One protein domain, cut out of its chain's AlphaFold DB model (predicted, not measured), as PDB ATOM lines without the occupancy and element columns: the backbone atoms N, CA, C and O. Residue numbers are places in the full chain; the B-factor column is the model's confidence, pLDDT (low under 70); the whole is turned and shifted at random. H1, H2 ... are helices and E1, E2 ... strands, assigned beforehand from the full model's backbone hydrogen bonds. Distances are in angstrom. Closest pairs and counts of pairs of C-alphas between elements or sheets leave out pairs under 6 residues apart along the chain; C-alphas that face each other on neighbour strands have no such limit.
ATOM      1  N   ILE A   3       3.458  51.830  24.441       69.75
ATOM      2  CA  ILE A   3       4.693  51.041  24.486       69.75
ATOM      3  C   ILE A   3       5.819  51.962  24.048       69.75
ATOM      4  O   ILE A   3       5.791  52.452  22.916       69.75
ATOM      5  N   ASP A   4       6.810  52.146  24.914       70.88
ATOM      6  CA  ASP A   4       8.070  52.793  24.564       70.88
ATOM      7  C   ASP A   4       9.194  51.758  24.650       70.88
ATOM      8  O   ASP A   4       9.683  51.434  25.730       70.88
ATOM      9  N   GLY A   5       9.539  51.156  23.508       80.94
ATOM     10  CA  GLY A   5      10.514  50.069  23.454       80.94
ATOM     11  C   GLY A   5      10.077  48.843  24.266       80.94
ATOM     12  O   GLY A   5       9.156  48.128  23.871       80.94
ATOM     13  N   ASP A   6      10.770  48.593  25.372       86.38
ATOM     14  CA  ASP A   6      10.576  47.493  26.323       86.38
ATOM     15  C   ASP A   6       9.763  47.888  27.574       86.38
ATOM     16  O   ASP A   6       9.534  47.052  28.457       86.38
ATOM     17  N   ILE A   7       9.294  49.140  27.638       92.31
ATOM     18  CA  ILE A   7       8.504  49.688  28.742       92.31
ATOM     19  C   ILE A   7       7.020  49.712  28.367       92.31
ATOM     20  O   ILE A   7       6.617  50.267  27.340       92.31
ATOM     21  N   LEU A   8       6.188  49.137  29.238       93.31
ATOM     22  CA  LEU A   8       4.735  49.190  29.144       93.31
ATOM     23  C   LEU A   8       4.172  50.222  30.126       93.31
ATOM     24  O   LEU A   8       4.221  50.036  31.345       93.31
ATOM     25  N   GLU A   9       3.587  51.286  29.583       93.06
ATOM     26  CA  GLU A   9       2.933  52.337  30.359       93.06
ATOM     27  C   GLU A   9       1.420  52.106  30.430       93.06
ATOM     28  O   GLU A   9       0.733  51.956  29.409       93.06
ATOM     29  N   LEU A  10       0.902  52.077  31.657       92.44
ATOM     30  CA  LEU A  10      -0.488  51.774  31.983       92.44
ATOM     31  C   LEU A  10      -1.119  52.910  32.773       92.44
ATOM     32  O   LEU A  10      -0.472  53.500  33.627       92.44
ATOM     33  N   ASP A  11      -2.398  53.166  32.560       90.88
ATOM     34  CA  ASP A  11      -3.159  54.039  33.446       90.88
ATOM     35  C   ASP A  11      -3.691  53.202  34.624       90.88
ATOM     36  O   ASP A  11      -4.041  52.029  34.469       90.88
ATOM     37  N   ILE A  12      -3.700  53.755  35.838       89.38
ATOM     38  CA  ILE A  12      -4.171  53.009  37.023       89.38
ATOM     39  C   ILE A  12      -5.705  52.916  37.078       89.38
ATOM     40  O   ILE A  12      -6.250  52.033  37.738       89.38
ATOM     41  N   ASP A  13      -6.407  53.803  36.375       90.56
ATOM     42  CA  ASP A  13      -7.865  53.901  36.309       90.56
ATOM     43  C   ASP A  13      -8.488  53.088  35.163       90.56
ATOM     44  O   ASP A  13      -9.627  53.341  34.785       90.56
ATOM     45  N   MET A  14      -7.794  52.064  34.655       92.00
ATOM     46  CA  MET A  14      -8.349  51.166  33.637       92.00
ATOM     47  C   MET A  14      -9.586  50.405  34.141       92.00
ATOM     48  O   MET A  14      -9.594  49.828  35.240       92.00
ATOM     49  N   ASP A  15     -10.618  50.344  33.303       94.06
ATOM     50  CA  ASP A  15     -11.824  49.563  33.549       94.06
ATOM     51  C   ASP A  15     -11.631  48.059  33.258       94.06
ATOM     52  O   ASP A  15     -10.562  47.581  32.869       94.06
ATOM     53  N   LEU A  16     -12.672  47.254  33.492       94.19
ATOM     54  CA  LEU A  16     -12.583  45.803  33.317       94.19
ATOM     55  C   LEU A  16     -12.347  45.369  31.859       94.19
ATOM     56  O   LEU A  16     -11.655  44.375  31.635       94.19
ATOM     57  N   GLU A  17     -12.935  46.054  30.879       94.94
ATOM     58  CA  GLU A  17     -12.775  45.698  29.466       94.94
ATOM     59  C   GLU A  17     -11.378  46.079  28.972       94.94
ATOM     60  O   GLU A  17     -10.725  45.291  28.281       94.94
ATOM     61  N   GLU A  18     -10.858  47.217  29.426       94.75
ATOM     62  CA  GLU A  18      -9.479  47.632  29.180       94.75
ATOM     63  C   GLU A  18      -8.471  46.651  29.796       94.75
ATOM     64  O   GLU A  18      -7.495  46.264  29.149       94.75
ATOM     65  N   VAL A  19      -8.730  46.165  31.016       95.31
ATOM     66  CA  VAL A  19      -7.889  45.148  31.672       95.31
ATOM     67  C   VAL A  19      -7.906  43.816  30.911       95.31
ATOM     68  O   VAL A  19      -6.875  43.145  30.821       95.31
ATOM     69  N   LYS A  20      -9.041  43.413  30.322       95.19
ATOM     70  CA  LYS A  20      -9.098  42.213  29.466       95.19
ATOM     71  C   LYS A  20      -8.251  42.386  28.208       95.19
ATOM     72  O   LYS A  20      -7.473  41.491  27.885       95.19
ATOM     73  N   ALA A  21      -8.354  43.538  27.548       94.94
ATOM     74  CA  ALA A  21      -7.535  43.845  26.381       94.94
ATOM     75  C   ALA A  21      -6.035  43.842  26.731       94.94
ATOM     76  O   ALA A  21      -5.228  43.264  26.001       94.94
ATOM     77  N   LEU A  22      -5.667  44.406  27.886       94.38
ATOM     78  CA  LEU A  22      -4.302  44.372  28.409       94.38
ATOM     79  C   LEU A  22      -3.812  42.940  28.655       94.38
ATOM     80  O   LEU A  22      -2.689  42.602  28.284       94.38
ATOM     81  N   ARG A  23      -4.641  42.078  29.250       95.06
ATOM     82  CA  ARG A  23      -4.298  40.666  29.471       95.06
ATOM     83  C   ARG A  23      -3.959  39.969  28.156       95.06
ATOM     84  O   ARG A  23      -2.925  39.305  28.080       95.06
ATOM     85  N   ASP A  24      -4.821  40.099  27.152       94.69
ATOM     86  CA  ASP A  24      -4.611  39.464  25.847       94.69
ATOM     87  C   ASP A  24      -3.377  40.042  25.145       94.69
ATOM     88  O   ASP A  24      -2.610  39.312  24.518       94.69
ATOM     89  N   PHE A  25      -3.119  41.338  25.327       92.44
ATOM     90  CA  PHE A  25      -1.924  41.992  24.815       92.44
ATOM     91  C   PHE A  25      -0.627  41.455  25.450       92.44
ATOM     92  O   PHE A  25       0.310  41.116  24.719       92.44
ATOM     93  N   VAL A  26      -0.569  41.383  26.786       92.38
ATOM     94  CA  VAL A  26       0.632  40.985  27.545       92.38
ATOM     95  C   VAL A  26       0.925  39.498  27.383       92.38
ATOM     96  O   VAL A  26       2.092  39.122  27.306       92.38
ATOM     97  N   LYS A  27      -0.105  38.649  27.285       89.12
ATOM     98  CA  LYS A  27       0.041  37.187  27.212       89.12
ATOM     99  C   LYS A  27       1.062  36.729  26.164       89.12
ATOM    100  O   LYS A  27       1.879  35.866  26.464       89.12
ATOM    101  N   ASP A  28       1.034  37.328  24.976       88.88
ATOM    102  CA  ASP A  28       1.888  36.919  23.854       88.88
ATOM    103  C   ASP A  28       3.191  37.734  23.754       88.88
ATOM    104  O   ASP A  28       4.026  37.471  22.892       88.88
ATOM    105  N   ARG A  29       3.365  38.758  24.602       89.94
ATOM    106  CA  ARG A  29       4.460  39.743  24.499       89.94
ATOM    107  C   ARG A  29       5.277  39.906  25.773       89.94
ATOM    108  O   ARG A  29       6.258  40.639  25.765       89.94
ATOM    109  N   LEU A  30       4.893  39.225  26.851       90.50
ATOM    110  CA  LEU A  30       5.511  39.364  28.168       90.50
ATOM    111  C   LEU A  30       7.030  39.151  28.147       90.50
ATOM    112  O   LEU A  30       7.758  39.803  28.895       90.50
ATOM    113  N   GLU A  31       7.520  38.268  27.276       89.75
ATOM    114  CA  GLU A  31       8.953  38.016  27.114       89.75
ATOM    115  C   GLU A  31       9.734  39.300  26.797       89.75
ATOM    116  O   GLU A  31      10.802  39.512  27.369       89.75
ATOM    117  N   TYR A  32       9.150  40.203  26.007       90.06
ATOM    118  CA  TYR A  32       9.782  41.432  25.524       90.06
ATOM    119  C   TYR A  32       9.590  42.648  26.439       90.06
ATOM    120  O   TYR A  32      10.215  43.675  26.208       90.06
ATOM    121  N   ILE A  33       8.729  42.558  27.456       93.31
ATOM    122  CA  ILE A  33       8.459  43.676  28.373       93.31
ATOM    123  C   ILE A  33       9.427  43.587  29.551       93.31
ATOM    124  O   ILE A  33       9.367  42.628  30.325       93.31
ATOM    125  N   GLU A  34      10.322  44.559  29.706       93.88
ATOM    126  CA  GLU A  34      11.274  44.615  30.823       93.88
ATOM    127  C   GLU A  34      10.737  45.406  32.017       93.88
ATOM    128  O   GLU A  34      11.093  45.115  33.164       93.88
ATOM    129  N   GLU A  35       9.846  46.365  31.769       94.62
ATOM    130  CA  GLU A  35       9.342  47.275  32.792       94.62
ATOM    131  C   GLU A  35       7.860  47.614  32.592       94.62
ATOM    132  O   GLU A  35       7.396  47.817  31.473       94.62
ATOM    133  N   ILE A  36       7.114  47.687  33.698       94.00
ATOM    134  CA  ILE A  36       5.727  48.165  33.731       94.00
ATOM    135  C   ILE A  36       5.639  49.364  34.672       94.00
ATOM    136  O   ILE A  36       6.050  49.281  35.834       94.00
ATOM    137  N   LYS A  37       5.064  50.465  34.181       92.38
ATOM    138  CA  LYS A  37       4.915  51.730  34.913       92.38
ATOM    139  C   LYS A  37       3.492  52.262  34.821       92.38
ATOM    140  O   LYS A  37       2.826  52.084  33.804       92.38
ATOM    141  N   PHE A  38       3.056  52.953  35.873       90.56
ATOM    142  CA  PHE A  38       1.810  53.706  35.839       90.56
ATOM    143  C   PHE A  38       2.045  55.134  35.343       90.56
ATOM    144  O   PHE A  38       2.866  55.865  35.894       90.56
ATOM    145  N   VAL A  39       1.292  55.542  34.327       84.44
ATOM    146  CA  VAL A  39       1.142  56.940  33.920       84.44
ATOM    147  C   VAL A  39       0.041  57.590  34.759       84.44
ATOM    148  O   VAL A  39      -0.937  56.952  35.148       84.44
ATOM    149  N   ASN A  40       0.236  58.864  35.106       72.94
ATOM    150  CA  ASN A  40      -0.708  59.673  35.895       72.94
ATOM    151  C   ASN A  40      -1.073  59.105  37.287       72.94
ATOM    152  O   ASN A  40      -2.108  59.456  37.858       72.94
ATOM    153  N   GLU A  41      -0.188  58.296  37.880       67.25
ATOM    154  CA  GLU A  41      -0.374  57.584  39.162       67.25
ATOM    155  C   GLU A  41      -0.858  58.454  40.338       67.25
ATOM    156  O   GLU A  41      -1.541  57.974  41.244       67.25
ATOM    157  N   LYS A  42      -0.522  59.749  40.335       70.19
ATOM    158  CA  LYS A  42      -0.894  60.681  41.406       70.19
ATOM    159  C   LYS A  42      -2.267  61.299  41.215       70.19
ATOM    160  O   LYS A  42      -2.778  61.871  42.164       70.19
ATOM    161  N   GLU A  43      -2.856  61.263  40.029       72.75
ATOM    162  CA  GLU A  43      -4.133  61.941  39.766       72.75
ATOM    163  C   GLU A  43      -5.292  60.966  39.597       72.75
ATOM    164  O   GLU A  43      -6.425  61.298  39.951       72.75
ATOM    165  N   ALA A  44      -4.992  59.753  39.142       74.94
ATOM    166  CA  ALA A  44      -5.965  58.711  38.880       74.94
ATOM    167  C   ALA A  44      -6.231  57.817  40.106       74.94
ATOM    168  O   ALA A  44      -5.458  57.740  41.063       74.94
ATOM    169  N   SER A  45      -7.392  57.163  40.098       81.25
ATOM    170  CA  SER A  45      -7.839  56.239  41.142       81.25
ATOM    171  C   SER A  45      -8.078  54.867  40.546       81.25
ATOM    172  O   SER A  45      -8.722  54.793  39.504       81.25
ATOM    173  N   PRO A  46      -7.630  53.781  41.196       83.94
ATOM    174  CA  PRO A  46      -7.893  52.450  40.681       83.94
ATOM    175  C   PRO A  46      -9.392  52.184  40.592       83.94
ATOM    176  O   PRO A  46     -10.094  52.216  41.604       83.94
ATOM    177  N   LEU A  47      -9.874  51.908  39.380       86.12
ATOM    178  CA  LEU A  47     -11.286  51.598  39.136       86.12
ATOM    179  C   LEU A  47     -11.592  50.108  39.300       86.12
ATOM    180  O   LEU A  47     -12.731  49.734  39.578       86.12
ATOM    181  N   SER A  48     -10.582  49.247  39.144       86.06
ATOM    182  CA  SER A  48     -10.761  47.799  39.121       86.06
ATOM    183  C   SER A  48      -9.629  47.063  39.832       86.06
ATOM    184  O   SER A  48      -8.450  47.255  39.541       86.06
ATOM    185  N   SER A  49      -9.985  46.131  40.722       89.31
ATOM    186  CA  SER A  49      -9.022  45.212  41.343       89.31
ATOM    187  C   SER A  49      -8.438  44.200  40.350       89.31
ATOM    188  O   SER A  49      -7.381  43.624  40.617       89.31
ATOM    189  N   ALA A  50      -9.087  44.001  39.196       94.00
ATOM    190  CA  ALA A  50      -8.618  43.084  38.162       94.00
ATOM    191  C   ALA A  50      -7.258  43.510  37.590       94.00
ATOM    192  O   ALA A  50      -6.446  42.648  37.255       94.00
ATOM    193  N   LEU A  51      -6.982  44.821  37.530       93.56
ATOM    194  CA  LEU A  51      -5.685  45.345  37.101       93.56
ATOM    195  C   LEU A  51      -4.573  44.866  38.039       93.56
ATOM    196  O   LEU A  51      -3.588  44.289  37.590       93.56
ATOM    197  N   PHE A  52      -4.764  45.013  39.349       91.31
ATOM    198  CA  PHE A  52      -3.787  44.561  40.341       91.31
ATOM    199  C   PHE A  52      -3.588  43.047  40.314       91.31
ATOM    200  O   PHE A  52      -2.457  42.575  40.410       91.31
ATOM    201  N   GLN A  53      -4.669  42.284  40.129       93.06
ATOM    202  CA  GLN A  53      -4.577  40.836  39.971       93.06
ATOM    203  C   GLN A  53      -3.755  40.458  38.732       93.06
ATOM    204  O   GLN A  53      -2.889  39.588  38.816       93.06
ATOM    205  N   LEU A  54      -3.991  41.120  37.596       94.88
ATOM    206  CA  LEU A  54      -3.231  40.887  36.373       94.88
ATOM    207  C   LEU A  54      -1.747  41.212  36.569       94.88
ATOM    208  O   LEU A  54      -0.900  40.386  36.242       94.88
ATOM    209  N   LEU A  55      -1.433  42.375  37.141       93.56
ATOM    210  CA  LEU A  55      -0.056  42.797  37.410       93.56
ATOM    211  C   LEU A  55       0.669  41.823  38.341       93.56
ATOM    212  O   LEU A  55       1.825  41.478  38.098       93.56
ATOM    213  N   TYR A  56      -0.021  41.323  39.365       92.31
ATOM    214  CA  TYR A  56       0.517  40.291  40.243       92.31
ATOM    215  C   TYR A  56       0.813  38.990  39.480       92.31
ATOM    216  O   TYR A  56       1.913  38.448  39.586       92.31
ATOM    217  N   CYS A  57      -0.114  38.512  38.641       93.62
ATOM    218  CA  CYS A  57       0.116  37.338  37.794       93.62
ATOM    219  C   CYS A  57       1.285  37.535  36.814       93.62
ATOM    220  O   CYS A  57       2.048  36.599  36.567       93.62
ATOM    221  N   VAL A  58       1.450  38.746  36.277       94.25
ATOM    222  CA  VAL A  58       2.582  39.111  35.418       94.25
ATOM    223  C   VAL A  58       3.899  39.027  36.191       94.25
ATOM    224  O   VAL A  58       4.830  38.374  35.721       94.25
ATOM    225  N   LYS A  59       3.962  39.601  37.399       92.00
ATOM    226  CA  LYS A  59       5.145  39.541  38.271       92.00
ATOM    227  C   LYS A  59       5.493  38.102  38.667       92.00
ATOM    228  O   LYS A  59       6.665  37.753  38.675       92.00
ATOM    229  N   LEU A  60       4.498  37.244  38.914       91.19
ATOM    230  CA  LEU A  60       4.729  35.811  39.141       91.19
ATOM    231  C   LEU A  60       5.282  35.096  37.901       91.19
ATOM    232  O   LEU A  60       6.153  34.239  38.021       91.19
ATOM    233  N   SER A  61       4.778  35.439  36.714       93.56
ATOM    234  CA  SER A  61       5.176  34.789  35.459       93.56
ATOM    235  C   SER A  61       6.569  35.224  34.991       93.56
ATOM    236  O   SER A  61       7.308  34.422  34.425       93.56
ATOM    237  N   LYS A  62       6.947  36.483  35.243       93.56
ATOM    238  CA  LYS A  62       8.275  37.042  34.955       93.56
ATOM    239  C   LYS A  62       8.787  37.818  36.181       93.56
ATOM    240  O   LYS A  62       8.699  39.041  36.192       93.56
ATOM    241  N   PRO A  63       9.376  37.150  37.196       91.06
ATOM    242  CA  PRO A  63       9.828  37.806  38.434       91.06
ATOM    243  C   PRO A  63      10.839  38.940  38.230       91.06
ATOM    244  O   PRO A  63      10.864  39.904  38.996       91.06
ATOM    245  N   ALA A  64      11.641  38.844  37.166       92.19
ATOM    246  CA  ALA A  64      12.641  39.840  36.796       92.19
ATOM    247  C   ALA A  64      12.055  41.138  36.204       92.19
ATOM    248  O   ALA A  64      12.803  42.097  36.032       92.19
ATOM    249  N   ILE A  65      10.754  41.185  35.875       93.69
ATOM    250  CA  ILE A  65      10.120  42.396  35.338       93.69
ATOM    251  C   ILE A  65      10.156  43.513  36.383       93.69
ATOM    252  O   ILE A  65       9.780  43.304  37.542       93.69
ATOM    253  N   LYS A  66      10.605  44.703  35.992       94.38
ATOM    254  CA  LYS A  66      10.625  45.866  36.883       94.38
ATOM    255  C   LYS A  66       9.212  46.408  37.025       94.38
ATOM    256  O   LYS A  66       8.547  46.682  36.026       94.38
ATOM    257  N   MET A  67       8.743  46.545  38.259       92.62
ATOM    258  CA  MET A  67       7.438  47.125  38.542       92.62
ATOM    259  C   MET A  67       7.490  47.846  39.887       92.62
ATOM    260  O   MET A  67       7.267  47.247  40.938       92.62
ATOM    261  N   ASP A  68       7.751  49.155  39.844       89.31
ATOM    262  CA  ASP A  68       7.917  50.003  41.036       89.31
ATOM    263  C   ASP A  68       6.730  49.907  42.010       89.31
ATOM    264  O   ASP A  68       6.921  49.970  43.224       89.31
ATOM    265  N   PHE A  69       5.528  49.662  41.483       87.44
ATOM    266  CA  PHE A  69       4.311  49.415  42.255       87.44
ATOM    267  C   PHE A  69       4.452  48.306  43.312       87.44
ATOM    268  O   PHE A  69       3.916  48.432  44.413       87.44
ATOM    269  N   PHE A  70       5.174  47.232  42.983       87.94
ATOM    270  CA  PHE A  70       5.450  46.113  43.885       87.94
ATOM    271  C   PHE A  70       6.843  46.200  44.512       87.94
ATOM    272  O   PHE A  70       7.010  45.831  45.671       87.94
ATOM    273  N   ASP A  71       7.829  46.695  43.762       88.00
ATOM    274  CA  ASP A  71       9.240  46.654  44.154       88.00
ATOM    275  C   ASP A  71       9.600  47.716  45.216       88.00
ATOM    276  O   ASP A  71      10.601  47.568  45.921       88.00
ATOM    277  N   LYS A  72       8.804  48.789  45.360       86.12
ATOM    278  CA  LYS A  72       9.079  49.915  46.273       86.12
ATOM    279  C   LYS A  72       7.877  50.263  47.170       86.12
ATOM    280  O   LYS A  72       7.294  51.338  47.023       86.12
ATOM    281  N   PRO A  73       7.490  49.403  48.130       82.56
ATOM    282  CA  PRO A  73       6.463  49.762  49.102       82.56
ATOM    283  C   PRO A  73       6.977  50.833  50.094       82.56
ATOM    284  O   PRO A  73       8.145  50.795  50.488       82.56
ATOM    285  N   PRO A  74       6.121  51.751  50.584       85.25
ATOM    286  CA  PRO A  74       4.717  51.922  50.219       85.25
ATOM    287  C   PRO A  74       4.530  52.608  48.868       85.25
ATOM    288  O   PRO A  74       5.233  53.561  48.544       85.25
ATOM    289  N   TYR A  75       3.488  52.198  48.155       83.62
ATOM    290  CA  TYR A  75       3.008  52.921  46.986       83.62
ATOM    291  C   TYR A  75       2.030  54.022  47.422       83.62
ATOM    292  O   TYR A  75       1.086  53.755  48.170       83.62
ATOM    293  N   GLU A  76       2.258  55.270  47.007       83.12
ATOM    294  CA  GLU A  76       1.440  56.419  47.419       83.12
ATOM    295  C   GLU A  76       0.369  56.745  46.369       83.12
ATOM    296  O   GLU A  76       0.672  57.141  45.249       83.12
ATOM    297  N   LEU A  77      -0.899  56.628  46.761       80.00
ATOM    298  CA  LEU A  77      -2.067  57.023  45.983       80.00
ATOM    299  C   LEU A  77      -2.660  58.302  46.570       80.00
ATOM    300  O   LEU A  77      -2.951  58.375  47.765       80.00
ATOM    301  N   LYS A  78      -2.936  59.301  45.730       79.31
ATOM    302  CA  LYS A  78      -3.473  60.597  46.189       79.31
ATOM    303  C   LYS A  78      -4.798  60.471  46.943       79.31
ATOM    304  O   LYS A  78      -4.973  61.126  47.965       79.31
ATOM    305  N   ASN A  79      -5.704  59.614  46.469       80.31
ATOM    306  CA  ASN A  79      -7.052  59.496  47.035       80.31
ATOM    307  C   ASN A  79      -7.178  58.425  48.128       80.31
ATOM    308  O   ASN A  79      -8.095  58.490  48.941       80.31
ATOM    309  N   TYR A  80      -6.261  57.455  48.166       79.12
ATOM    310  CA  TYR A  80      -6.337  56.300  49.071       79.12
ATOM    311  C   TYR A  80      -5.183  56.235  50.080       79.12
ATOM    312  O   TYR A  80      -5.151  55.342  50.924       79.12
ATOM    313  N   GLY A  81      -4.247  57.187  50.038       84.94
ATOM    314  CA  GLY A  81      -3.101  57.225  50.939       84.94
ATOM    315  C   GLY A  81      -2.033  56.206  50.548       84.94
ATOM    316  O   GLY A  81      -1.616  56.146  49.398       84.94
ATOM    317  N   LYS A  82      -1.540  55.425  51.512       87.06
ATOM    318  CA  LYS A  82      -0.418  54.497  51.302       87.06
ATOM    319  C   LYS A  82      -0.908  53.068  51.136       87.06
ATOM    320  O   LYS A  82      -1.624  52.557  51.994       87.06
ATOM    321  N   MET A  83      -0.465  52.416  50.072       84.38
ATOM    322  CA  MET A  83      -0.693  51.005  49.801       84.38
ATOM    323  C   MET A  83       0.582  50.212  50.086       84.38
ATOM    324  O   MET A  83       1.675  50.594  49.670       84.38
ATOM    325  N   TYR A  84       0.436  49.106  50.810       84.56
ATOM    326  CA  TYR A  84       1.528  48.198  51.144       84.56
ATOM    327  C   TYR A  84       1.243  46.820  50.557       84.56
ATOM    328  O   TYR A  84       0.109  46.344  50.606       84.56
TER     329      TYR A  84
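AT A GLANCE: This is residues 3 to 84 of the 89 residues of an uncharacterized protein of Sulfurospirillum sp. UBA12182 (UniProt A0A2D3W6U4). Two short parallel strands, E1 and E2, lie side by side, and a pair of helices, H1 and H2, also side by side, runs alongside them. The short helix H3 comes after H2, close to E2, and a small hairpin, E3 and E4, lies at the far end of the domain. The printed part has 82 residues, in the order E1 H1 E2 H2 H3 E3 E4, with one parallel and one antiparallel two-strand sheet; the class is mixed, helices and strands. It is compact, with a radius of gyration of the C-alphas of 12.2 A and spans of 33 by 27 by 22 A.

HOW THE PARTS SIT: Residues 3 to 4 pair antiparallel with residues 7 to 8 of E1, residues 7 to 11. E1, H1, residues 16 to 27, and E2, residues 35 to 39, form a strand-helix-strand unit, two parallel neighbour strands with a helix between, its crossover right-handed. Across E1 and E2, N 8 and O 35 are 2.9 A apart, within hydrogen-bond range. H2, residues 49 to 61, touches H1 with residues 50 to 54 alone, at a shallow tilt of 10 degrees, the same way; the closest C-alphas, of Val 19 and Leu 51, are 5.9 A apart. H3, residues 68 to 71, and H2 are near each other; the closest C-alphas of H3 and E2, Asp 68 and Lys 37, are 7.0 A apart. The hairpin of E3, residues 75 to 77, and E4, residues 81 to 83, has N 77 and O 81 at 2.8 A, within hydrogen-bond range. H1 and H2 have every O i to N i+4 pair within hydrogen-bond range; H3 is too short for one.

IN THESE COORDINATES: E1 begins at C-alpha 7 (8.504, 49.688, 28.742). H1 is 16.5 A long and H2 18.6 A. E4 ends at C-alpha 83 (-0.693, 51.005, 49.801).

THE WHOLE: The farthest C-alphas, of Asp 28 and Gly 81, are 34.2 A apart. The printed part has no cut and no long link. Residues 3 and 41 have pLDDT under 70.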